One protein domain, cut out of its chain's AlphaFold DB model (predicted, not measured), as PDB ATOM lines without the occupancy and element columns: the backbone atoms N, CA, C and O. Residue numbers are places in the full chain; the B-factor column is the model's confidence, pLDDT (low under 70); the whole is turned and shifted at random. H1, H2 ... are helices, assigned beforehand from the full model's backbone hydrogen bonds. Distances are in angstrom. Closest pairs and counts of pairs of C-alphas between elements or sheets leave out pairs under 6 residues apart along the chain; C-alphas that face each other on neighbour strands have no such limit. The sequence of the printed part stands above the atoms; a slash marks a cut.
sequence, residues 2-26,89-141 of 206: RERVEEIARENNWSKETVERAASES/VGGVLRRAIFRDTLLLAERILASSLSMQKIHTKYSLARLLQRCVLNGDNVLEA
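Overview. This is residues 2 to 26 and 89 to 141 of the 206 residues of an uncharacterized protein of Trypanosoma cruzi marinkellei (UniProt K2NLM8). A long helix, H3, makes the length of this model, and H5 folds back across it after a turn that holds the short H4. H1 and H2 pack at the end where H3 begins, both also meeting the last residues of H5, while the short H6 lies off beyond H5 and touches no helix. The printed part has 78 residues with six named helices, in the order H1 to H6 along the chain, and no named strand; its class is all helix. It is compact, with a radius of gyration of the C-alphas of 13.3 A, and elongated in outline, spanning 40 by 26 by 19 A.

Along the chain. H1 is residues 2 to 11, 14.4 A from first to last C-alpha, beginning at C-alpha 2 (-5.337, 21.099, 30.728). H2 is residues 16 to 24, 12.2 A long. After the cut, H3 is residues 89 to 111, 33.3 A long, from C-alpha 89 (-9.263, 36.734, 35.480), with a kink of 27 degrees near residue 100. H4 is residues 113 to 116. H5 is residues 121 to 134, 20.0 A long. H6, residues 138 to 141, ends at C-alpha 141 (1.631, 24.514, 14.224).

Arrangement. H3 is the hub, touching four helices, and the helix packing is mostly crossed, with no shallow tilt among the touching pairs given a tilt. H3 and H5 touch at a steep tilt of 53 degrees, opposite ways; their closest C-alphas, of Leu 102 and Ala 125, are 4.8 A apart. H3 touches H2 with residues 89 to 93 alone, closest at the C-alphas of Ala 22 and Gly 90, 4.2 A. H3 touches H1 with residues 93 to 97 alone, closest at the C-alphas of Val 5 and Ile 97, 7.1 A. H5 touches H2 with residues 133 to 134 alone, the closest C-alphas being those of Ala 23 and Leu 133, 5.5 A. H1 and H5 touch only at their ends, with the C-alphas of Arg 2 and Val 132 closest at 5.6 A. H3 and H4 only just touch, with 3 pairs of C-alphas within 8 A, and only at the corner, closest at the C-alphas of Leu 109 and Gln 116, 5.6 A. H5 and H6 are close but not clearly touching, with the C-alphas of Cys 131 and Val 138 closest at 7.5 A. Every O i to N i+4 pair is within hydrogen-bond range in H1, H2 and H5, and 18 of 19 are in H3; H4 and H6 are too short for such a pair.

Size, cuts and confidence. The two C-alphas farthest apart, of Asn 13 and Lys 117, are 40.3 A apart. Residues 27 to 88 are not printed, and C-alphas 26 and 89 are 12.6 A apart across the cut. Of the links printed whole, none is long. The mean pLDDT of the printed part is 83.7, with residues 24 to 26 and 135 to 141 under 70.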
ATOM      1  N   ARG A   2      -3.981  20.614  31.087       83.31
ATOM      2  CA  ARG A   2      -5.337  21.099  30.728       83.31
ATOM      3  C   ARG A   2      -6.370  20.867  31.839       83.31
ATOM      4  O   ARG A   2      -7.036  21.806  32.240       83.31
ATOM      5  N   GLU A   3      -6.378  19.678  32.438       85.19
ATOM      6  CA  GLU A   3      -7.199  19.374  33.628       85.19
ATOM      7  C   GLU A   3      -6.925  20.331  34.799       85.19
ATOM      8  O   GLU A   3      -7.836  20.693  35.532       85.19
ATOM      9  N   ARG A   4      -5.679  20.809  34.946       84.50
ATOM     10  CA  ARG A   4      -5.313  21.780  35.987       84.50
ATOM     11  C   ARG A   4      -5.897  23.167  35.707       84.50
ATOM     12  O   ARG A   4      -6.291  23.853  36.640       84.50
ATOM     13  N   VAL A   5      -6.016  23.565  34.437       83.56
ATOM     14  CA  VAL A   5      -6.747  24.785  34.036       83.56
ATOM     15  C   VAL A   5      -8.220  24.673  34.421       83.56
ATOM     16  O   VAL A   5      -8.774  25.606  34.993       83.56
ATOM     17  N   GLU A   6      -8.839  23.522  34.150       84.06
ATOM     18  CA  GLU A   6     -10.232  23.246  34.522       84.06
ATOM     19  C   GLU A   6     -10.419  23.206  36.045       84.06
ATOM     20  O   GLU A   6     -11.433  23.672  36.559       84.06
ATOM     21  N   GLU A   7      -9.428  22.702  36.779       84.44
ATOM     22  CA  GLU A   7      -9.417  22.693  38.238       84.44
ATOM     23  C   GLU A   7      -9.350  24.100  38.826       84.44
ATOM     24  O   GLU A   7     -10.211  24.452  39.628       84.44
ATOM     25  N   ILE A   8      -8.421  24.935  38.355       84.62
ATOM     26  CA  ILE A   8      -8.317  26.343  38.760       84.62
ATOM     27  C   ILE A   8      -9.609  27.092  38.416       84.62
ATOM     28  O   ILE A   8     -10.102  27.881  39.221       84.62
ATOM     29  N   ALA A   9     -10.192  26.837  37.243       84.31
ATOM     30  CA  ALA A   9     -11.457  27.446  36.853       84.31
ATOM     31  C   ALA A   9     -12.597  27.047  37.799       84.31
ATOM     32  O   ALA A   9     -13.369  27.902  38.225       84.31
ATOM     33  N   ARG A  10     -12.672  25.771  38.185       86.25
ATOM     34  CA  ARG A  10     -13.671  25.263  39.130       86.25
ATOM     35  C   ARG A  10     -13.480  25.834  40.536       86.25
ATOM     36  O   ARG A  10     -14.453  26.272  41.136       86.25
ATOM     37  N   GLU A  11     -12.244  25.862  41.035       85.75
ATOM     38  CA  GLU A  11     -11.880  26.440  42.339       85.75
ATOM     39  C   GLU A  11     -12.282  27.921  42.432       85.75
ATOM     40  O   GLU A  11     -12.735  28.381  43.478       85.75
ATOM     41  N   ASN A  12     -12.164  28.658  41.325       83.50
ATOM     42  CA  ASN A  12     -12.474  30.086  41.259       83.50
ATOM     43  C   ASN A  12     -13.883  30.396  40.719       83.50
ATOM     44  O   ASN A  12     -14.216  31.565  40.519       83.50
ATOM     45  N   ASN A  13     -14.722  29.380  40.487       85.19
ATOM     46  CA  ASN A  13     -16.054  29.513  39.882       85.19
ATOM     47  C   ASN A  13     -16.057  30.272  38.535       85.19
ATOM     48  O   ASN A  13     -16.995  31.004  38.214       85.19
ATOM     49  N   TRP A  14     -15.003  30.120  37.731       84.31
ATOM     50  CA  TRP A  14     -14.908  30.718  36.401       84.31
ATOM     51  C   TRP A  14     -15.668  29.888  35.369       84.31
ATOM     52  O   TRP A  14     -15.515  28.670  35.284       84.31
ATOM     53  N   SER A  15     -16.467  30.560  34.535       80.94
ATOM     54  CA  SER A  15     -17.111  29.903  33.399       80.94
ATOM     55  C   SER A  15     -16.079  29.514  32.340       80.94
ATOM     56  O   SER A  15     -15.082  30.212  32.133       80.94
ATOM     57  N   LYS A  16     -16.351  28.423  31.613       80.94
ATOM     58  CA  LYS A  16     -15.505  27.951  30.505       80.94
ATOM     59  C   LYS A  16     -15.240  29.051  29.469       80.94
ATOM     60  O   LYS A  16     -14.114  29.219  29.023       80.94
ATOM     61  N   GLU A  17     -16.253  29.859  29.173       77.50
ATOM     62  CA  GLU A  17     -16.152  31.000  28.261       77.50
ATOM     63  C   GLU A  17     -15.244  32.120  28.803       77.50
ATOM     64  O   GLU A  17     -14.529  32.767  28.044       77.50
ATOM     65  N   THR A  18     -15.224  32.348  30.121       79.12
ATOM     66  CA  THR A  18     -14.309  33.323  30.744       79.12
ATOM     67  C   THR A  18     -12.861  32.860  30.646       79.12
ATOM     68  O   THR A  18     -11.980  33.672  30.382       79.12
ATOM     69  N   VAL A  19     -12.622  31.560  30.815       80.06
ATOM     70  CA  VAL A  19     -11.299  30.938  30.666       80.06
ATOM     71  C   VAL A  19     -10.820  31.005  29.217       80.06
ATOM     72  O   VAL A  19      -9.680  31.386  28.968       80.06
ATOM     73  N   GLU A  20     -11.690  30.696  28.258       79.81
ATOM     74  CA  GLU A  20     -11.380  30.752  26.826       79.81
ATOM     75  C   GLU A  20     -11.140  32.190  26.346       79.81
ATOM     76  O   GLU A  20     -10.177  32.459  25.626       79.81
ATOM     77  N   ARG A  21     -11.943  33.146  26.828       77.75
ATOM     78  CA  ARG A  21     -11.721  34.580  26.607       77.75
ATOM     79  C   ARG A  21     -10.397  35.034  27.213       77.75
ATOM     80  O   ARG A  21      -9.637  35.714  26.543       77.75
ATOM     81  N   ALA A  22     -10.087  34.620  28.439       78.31
ATOM     82  CA  ALA A  22      -8.826  34.929  29.110       78.31
ATOM     83  C   ALA A  22      -7.591  34.319  28.422       78.31
ATOM     84  O   ALA A  22      -6.508  34.903  28.476       78.31
ATOM     85  N   ALA A  23      -7.741  33.143  27.808       77.44
ATOM     86  CA  ALA A  23      -6.707  32.508  26.999       77.44
ATOM     87  C   ALA A  23      -6.494  33.258  25.672       77.44
ATOM     88  O   ALA A  23      -5.354  33.485  25.271       77.44
ATOM     89  N   SER A  24      -7.590  33.697  25.047       68.19
ATOM     90  CA  SER A  24      -7.601  34.397  23.754       68.19
ATOM     91  C   SER A  24      -7.258  35.887  23.854       68.19
ATOM     92  O   SER A  24      -6.806  36.486  22.882       68.19
ATOM     93  N   GLU A  25      -7.444  36.502  25.024       66.38
ATOM     94  CA  GLU A  25      -7.037  37.871  25.338       66.38
ATOM     95  C   GLU A  25      -5.515  37.913  25.539       66.38
ATOM     96  O   GLU A  25      -4.982  38.097  26.641       66.38
ATOM     97  N   SER A  26      -4.775  37.682  24.455       54.22
ATOM     98  CA  SER A  26      -3.353  37.980  24.389       54.22
ATOM     99  C   SER A  26      -3.194  39.498  24.367       54.22
ATOM    100  O   SER A  26      -3.159  40.117  23.305       54.22
ATOM    101  N   VAL A  89      -9.165  38.182  35.252       74.88
ATOM    102  CA  VAL A  89      -9.263  36.734  35.480       74.88
ATOM    103  C   VAL A  89      -8.179  35.998  34.679       74.88
ATOM    104  O   VAL A  89      -7.522  35.091  35.190       74.88
ATOM    105  N   GLY A  90      -7.876  36.487  33.471       78.94
ATOM    106  CA  GLY A  90      -6.773  35.984  32.660       78.94
ATOM    107  C   GLY A  90      -5.375  36.225  33.221       78.94
ATOM    108  O   GLY A  90      -4.512  35.371  33.047       78.94
ATOM    109  N   GLY A  91      -5.107  37.324  33.925       82.25
ATOM    110  CA  GLY A  91      -3.838  37.525  34.628       82.25
ATOM    111  C   GLY A  91      -3.622  36.512  35.759       82.25
ATOM    112  O   GLY A  91      -2.529  35.960  35.891       82.25
ATOM    113  N   VAL A  92      -4.659  36.224  36.552       84.81
ATOM    114  CA  VAL A  92      -4.579  35.247  37.655       84.81
ATOM    115  C   VAL A  92      -4.404  33.830  37.114       84.81
ATOM    116  O   VAL A  92      -3.475  33.133  37.526       84.81
ATOM    117  N   LEU A  93      -5.229  33.441  36.139       86.06
ATOM    118  CA  LEU A  93      -5.144  32.138  35.483       86.06
ATOM    119  C   LEU A  93      -3.760  31.917  34.855       86.06
ATOM    120  O   LEU A  93      -3.128  30.884  35.078       86.06
ATOM    121  N   ARG A  94      -3.250  32.911  34.116       85.69
ATOM    122  CA  ARG A  94      -1.928  32.833  33.484       85.69
ATOM    123  C   ARG A  94      -0.822  32.669  34.512       85.69
ATOM    124  O   ARG A  94       0.018  31.797  34.329       85.69
ATOM    125  N   ARG A  95      -0.823  33.452  35.595       87.94
ATOM    126  CA  ARG A  95       0.200  33.344  36.648       87.94
ATOM    127  C   ARG A  95       0.185  31.982  37.336       87.94
ATOM    128  O   ARG A  95       1.255  31.432  37.578       87.94
ATOM    129  N   ALA A  96      -0.997  31.435  37.623       88.19
ATOM    130  CA  ALA A  96      -1.125  30.114  38.231       88.19
ATOM    131  C   ALA A  96      -0.562  29.021  37.310       88.19
ATOM    132  O   ALA A  96       0.325  28.271  37.711       88.19
ATOM    133  N   ILE A  97      -0.978  29.014  36.040       90.88
ATOM    134  CA  ILE A  97      -0.495  28.040  35.052       90.88
ATOM    135  C   ILE A  97       1.001  28.210  34.787       90.88
ATOM    136  O   ILE A  97       1.700  27.219  34.610       90.88
ATOM    137  N   PHE A  98       1.509  29.444  34.769       90.50
ATOM    138  CA  PHE A  98       2.920  29.708  34.501       90.50
ATOM    139  C   PHE A  98       3.843  29.089  35.556       90.50
ATOM    140  O   PHE A  98       4.916  28.600  35.217       90.50
ATOM    141  N   ARG A  99       3.431  29.062  36.830       91.69
ATOM    142  CA  ARG A  99       4.199  28.387  37.890       91.69
ATOM    143  C   ARG A  99       4.297  26.887  37.630       91.69
ATOM    144  O   ARG A  99       5.387  26.323  37.689       91.69
ATOM    145  N   ASP A 100       3.178  26.270  37.267       91.06
ATOM    146  CA  ASP A 100       3.123  24.842  36.962       91.06
ATOM    147  C   ASP A 100       3.936  24.507  35.697       91.06
ATOM    148  O   ASP A 100       4.679  23.522  35.665       91.06
ATOM    149  N   THR A 101       3.858  25.344  34.653       92.69
ATOM    150  CA  THR A 101       4.645  25.147  33.424       92.69
ATOM    151  C   THR A 101       6.130  25.393  33.636       92.69
ATOM    152  O   THR A 101       6.940  24.759  32.967       92.69
ATOM    153  N   LEU A 102       6.505  26.263  34.570       94.00
ATOM    154  CA  LEU A 102       7.892  26.530  34.930       94.00
ATOM    155  C   LEU A 102       8.535  25.319  35.617       94.00
ATOM    156  O   LEU A 102       9.633  24.925  35.226       94.00
ATOM    157  N   LEU A 103       7.833  24.665  36.547       94.12
ATOM    158  CA  LEU A 103       8.302  23.415  37.162       94.12
ATOM    159  C   LEU A 103       8.405  22.273  36.140       94.12
ATOM    160  O   LEU A 103       9.337  21.465  36.169       94.12
ATOM    161  N   LEU A 104       7.457  22.203  35.204       93.12
ATOM    162  CA  LEU A 104       7.511  21.228  34.119       93.12
ATOM    163  C   LEU A 104       8.687  21.505  33.167       93.12
ATOM    164  O   LEU A 104       9.375  20.570  32.761       93.12
ATOM    165  N   ALA A 105       8.947  22.774  32.846       93.56
ATOM    166  CA  ALA A 105      10.068  23.181  32.008       93.56
ATOM    167  C   ALA A 105      11.415  22.813  32.644       93.56
ATOM    168  O   ALA A 105      12.274  22.275  31.954       93.56
ATOM    169  N   GLU A 106      11.584  23.024  33.951       94.56
ATOM    170  CA  GLU A 106      12.787  22.587  34.674       94.56
ATOM    171  C   GLU A 106      13.011  21.082  34.558       94.56
ATOM    172  O   GLU A 106      14.115  20.646  34.237       94.56
ATOM    173  N   ARG A 107      11.958  20.281  34.759       94.81
ATOM    174  CA  ARG A 107      12.033  18.820  34.629       94.81
ATOM    175  C   ARG A 107      12.408  18.386  33.213       94.81
ATOM    176  O   ARG A 107      13.259  17.515  33.051       94.81
ATOM    177  N   ILE A 108      11.809  19.005  32.194       93.81
ATOM    178  CA  ILE A 108      12.106  18.703  30.788       93.81
ATOM    179  C   ILE A 108      13.554  19.066  30.461       93.81
ATOM    180  O   ILE A 108      14.267  18.242  29.892       93.81
ATOM    181  N   LEU A 109      14.008  20.256  30.855       92.25
ATOM    182  CA  LEU A 109      15.380  20.693  30.618       92.25
ATOM    183  C   LEU A 109      16.379  19.806  31.360       92.25
ATOM    184  O   LEU A 109      17.361  19.393  30.756       92.25
ATOM    185  N   ALA A 110      16.116  19.435  32.614       93.94
ATOM    186  CA  ALA A 110      16.962  18.502  33.357       93.94
ATOM    187  C   ALA A 110      17.054  17.121  32.676       93.94
ATOM    188  O   ALA A 110      18.109  16.494  32.699       93.94
ATOM    189  N   SER A 111      15.971  16.663  32.038       95.06
ATOM    190  CA  SER A 111      15.928  15.380  31.321       95.06
ATOM    191  C   SER A 111      16.518  15.414  29.903       95.06
ATOM    192  O   SER A 111      16.888  14.368  29.374       95.06
ATOM    193  N   SER A 112      16.602  16.590  29.269       93.12
ATOM    194  CA  SER A 112      16.937  16.727  27.848       93.12
ATOM    195  C   SER A 112      17.964  17.829  27.595       93.12
ATOM    196  O   SER A 112      17.654  19.020  27.540       93.12
ATOM    197  N   LEU A 113      19.208  17.409  27.351       89.44
ATOM    198  CA  LEU A 113      20.327  18.301  27.028       89.44
ATOM    199  C   LEU A 113      20.171  18.996  25.666       89.44
ATOM    200  O   LEU A 113      20.694  20.089  25.470       89.44
ATOM    201  N   SER A 114      19.464  18.389  24.706       90.31
ATOM    202  CA  SER A 114      19.202  19.032  23.410       90.31
ATOM    203  C   SER A 114      18.237  20.209  23.552       90.31
ATOM    204  O   SER A 114      18.436  21.236  22.908       90.31
ATOM    205  N   MET A 115      17.250  20.100  24.445       86.88
ATOM    206  CA  MET A 115      16.296  21.173  24.728       86.88
ATOM    207  C   MET A 115      16.952  22.375  25.408       86.88
ATOM    208  O   MET A 115      16.604  23.507  25.080       86.88
ATOM    209  N   GLN A 116      17.940  22.150  26.280       89.75
ATOM    210  CA  GLN A 116      18.708  23.227  26.923       89.75
ATOM    211  C   GLN A 116      19.467  24.113  25.930       89.75
ATOM    212  O   GLN A 116      19.700  25.284  26.212       89.75
ATOM    213  N   LYS A 117      19.838  23.583  24.755       91.75
ATOM    214  CA  LYS A 117      20.537  24.359  23.718       91.75
ATOM    215  C   LYS A 117      19.631  25.359  23.000       91.75
ATOM    216  O   LYS A 117      20.132  26.312  22.420       91.75
ATOM    217  N   ILE A 118      18.324  25.102  22.985       90.88
ATOM    218  CA  ILE A 118      17.351  25.844  22.173       90.88
ATOM    219  C   ILE A 118      16.471  26.727  23.062       90.88
ATOM    220  O   ILE A 118      16.106  27.835  22.674       90.88
ATOM    221  N   HIS A 119      16.130  26.251  24.260       91.25
ATOM    222  CA  HIS A 119      15.202  26.923  25.157       91.25
ATOM    223  C   HIS A 119      15.822  27.211  26.519       91.25
ATOM    224  O   HIS A 119      16.482  26.369  27.125       91.25
ATOM    225  N   THR A 120      15.508  28.393  27.045       93.31
ATOM    226  CA  THR A 120      15.682  28.710  28.456       93.31
ATOM    227  C   THR A 120      14.480  28.183  29.237       93.31
ATOM    228  O   THR A 120      13.404  27.939  28.682       93.31
ATOM    229  N   LYS A 121      14.635  28.043  30.556       92.94
ATOM    230  CA  LYS A 121      13.547  27.659  31.471       92.94
ATOM    231  C   LYS A 121      12.277  28.482  31.234       92.94
ATOM    232  O   LYS A 121      11.186  27.928  31.121       92.94
ATOM    233  N   TYR A 122      12.430  29.796  31.093       92.75
ATOM    234  CA  TYR A 122      11.317  30.719  30.893       92.75
ATOM    235  C   TYR A 122      10.729  30.644  29.480       92.75
ATOM    236  O   TYR A 122       9.506  30.688  29.338       92.75
ATOM    237  N   SER A 123      11.552  30.479  28.435       91.44
ATOM    238  CA  SER A 123      11.033  30.380  27.064       91.44
ATOM    239  C   SER A 123      10.239  29.089  26.848       91.44
ATOM    240  O   SER A 123       9.154  29.126  26.263       91.44
ATOM    241  N   LEU A 124      10.705  27.972  27.417       92.00
ATOM    242  CA  LEU A 124       9.965  26.713  27.413       92.00
ATOM    243  C   LEU A 124       8.676  26.809  28.241       92.00
ATOM    244  O   LEU A 124       7.620  26.383  27.777       92.00
ATOM    245  N   ALA A 125       8.720  27.420  29.429       92.75
ATOM    246  CA  ALA A 125       7.536  27.602  30.271       92.75
ATOM    247  C   ALA A 125       6.435  28.428  29.580       92.75
ATOM    248  O   ALA A 125       5.255  28.082  29.691       92.75
ATOM    249  N   ARG A 126       6.807  29.478  28.828       89.94
ATOM    250  CA  ARG A 126       5.871  30.280  28.015       89.94
ATOM    251  C   ARG A 126       5.271  29.467  26.865       89.94
ATOM    252  O   ARG A 126       4.067  29.551  26.625       89.94
ATOM    253  N   LEU A 127       6.074  28.658  26.169       89.19
ATOM    254  CA  LEU A 127       5.581  27.770  25.107       89.19
ATOM    255  C   LEU A 127       4.589  26.738  25.649       89.19
ATOM    256  O   LEU A 127       3.503  26.575  25.095       89.19
ATOM    257  N   LEU A 128       4.919  26.097  26.770       90.56
ATOM    258  CA  LEU A 128       4.038  25.139  27.438       90.56
ATOM    259  C   LEU A 128       2.735  25.800  27.902       90.56
ATOM    260  O   LEU A 128       1.663  25.229  27.720       90.56
ATOM    261  N   GLN A 129       2.805  27.019  28.441       91.00
ATOM    262  CA  GLN A 129       1.624  27.783  28.841       91.00
ATOM    263  C   GLN A 129       0.696  28.057  27.653       91.00
ATOM    264  O   GLN A 129      -0.510  27.845  27.770       91.00
ATOM    265  N   ARG A 130       1.247  28.459  26.501       86.19
ATOM    266  CA  ARG A 130       0.476  28.655  25.262       86.19
ATOM    267  C   ARG A 130      -0.167  27.355  24.783       86.19
ATOM    268  O   ARG A 130      -1.360  27.344  24.508       86.19
ATOM    269  N   CYS A 131       0.576  26.246  24.784       85.44
ATOM    270  CA  CYS A 131       0.036  24.936  24.399       85.44
ATOM    271  C   CYS A 131      -1.153  24.531  25.284       85.44
ATOM    272  O   CYS A 131      -2.159  24.003  24.803       85.44
ATOM    273  N   VAL A 132      -1.045  24.785  26.591       88.19
ATOM    274  CA  VAL A 132      -2.059  24.429  27.590       88.19
ATOM    275  C   VAL A 132      -3.299  25.317  27.493       88.19
ATOM    276  O   VAL A 132      -4.404  24.788  27.588       88.19
ATOM    277  N   LEU A 133      -3.129  26.622  27.275       85.19
ATOM    278  CA  LEU A 133      -4.229  27.588  27.211       85.19
ATOM    279  C   LEU A 133      -4.951  27.598  25.860       85.19
ATOM    280  O   LEU A 133      -6.175  27.581  25.838       85.19
ATOM    281  N   ASN A 134      -4.211  27.586  24.752       81.38
ATOM    282  CA  ASN A 134      -4.788  27.807  23.422       81.38
ATOM    283  C   ASN A 134      -5.195  26.517  22.716       81.38
ATOM    284  O   ASN A 134      -5.884  26.557  21.707       81.38
ATOM    285  N   GLY A 135      -4.761  25.357  23.210       69.00
ATOM    286  CA  GLY A 135      -5.067  24.112  22.509       69.00
ATOM    287  C   GLY A 135      -4.207  23.866  21.276       69.00
ATOM    288  O   GLY A 135      -4.390  22.818  20.668       69.00
ATOM    289  N   ASP A 136      -3.266  24.762  20.949       59.97
ATOM    290  CA  ASP A 136      -2.390  24.643  19.784       59.97
ATOM    291  C   ASP A 136      -1.663  23.299  19.827       59.97
ATOM    292  O   ASP A 136      -0.702  23.083  20.574       59.97
ATOM    293  N   ASN A 137      -2.169  22.353  19.042       55.81
ATOM    294  CA  ASN A 137      -1.507  21.088  18.826       55.81
ATOM    295  C   ASN A 137      -0.212  21.430  18.098       55.81
ATOM    296  O   ASN A 137      -0.238  21.904  16.965       55.81
ATOM    297  N   VAL A 138       0.927  21.191  18.748       56.16
ATOM    298  CA  VAL A 138       2.264  21.447  18.184       56.16
ATOM    299  C   VAL A 138       2.404  20.827  16.783       56.16
ATOM    300  O   VAL A 138       3.070  21.392  15.921       56.16
ATOM    301  N   LEU A 139       1.689  19.726  16.516       50.84
ATOM    302  CA  LEU A 139       1.586  19.089  15.201       50.84
ATOM    303  C   LEU A 139       0.917  19.959  14.120       50.84
ATOM    304  O   LEU A 139       1.408  19.992  12.997       50.84
ATOM    305  N   GLU A 140      -0.147  20.701  14.431       53.09
ATOM    306  CA  GLU A 140      -0.778  21.616  13.464       53.09
ATOM    307  C   GLU A 140       0.043  22.896  13.258       53.09
ATOM    308  O   GLU A 140       0.074  23.439  12.153       53.09
ATOM    309  N   ALA A 141       0.746  23.353  14.298       51.03
ATOM    310  CA  ALA A 141       1.631  24.514  14.224       51.03
ATOM    311  C   ALA A 141       2.931  24.221  13.449       51.03
ATOM    312  O   ALA A 141       3.452  25.105  12.778       51.03
TER     313      ALA A 141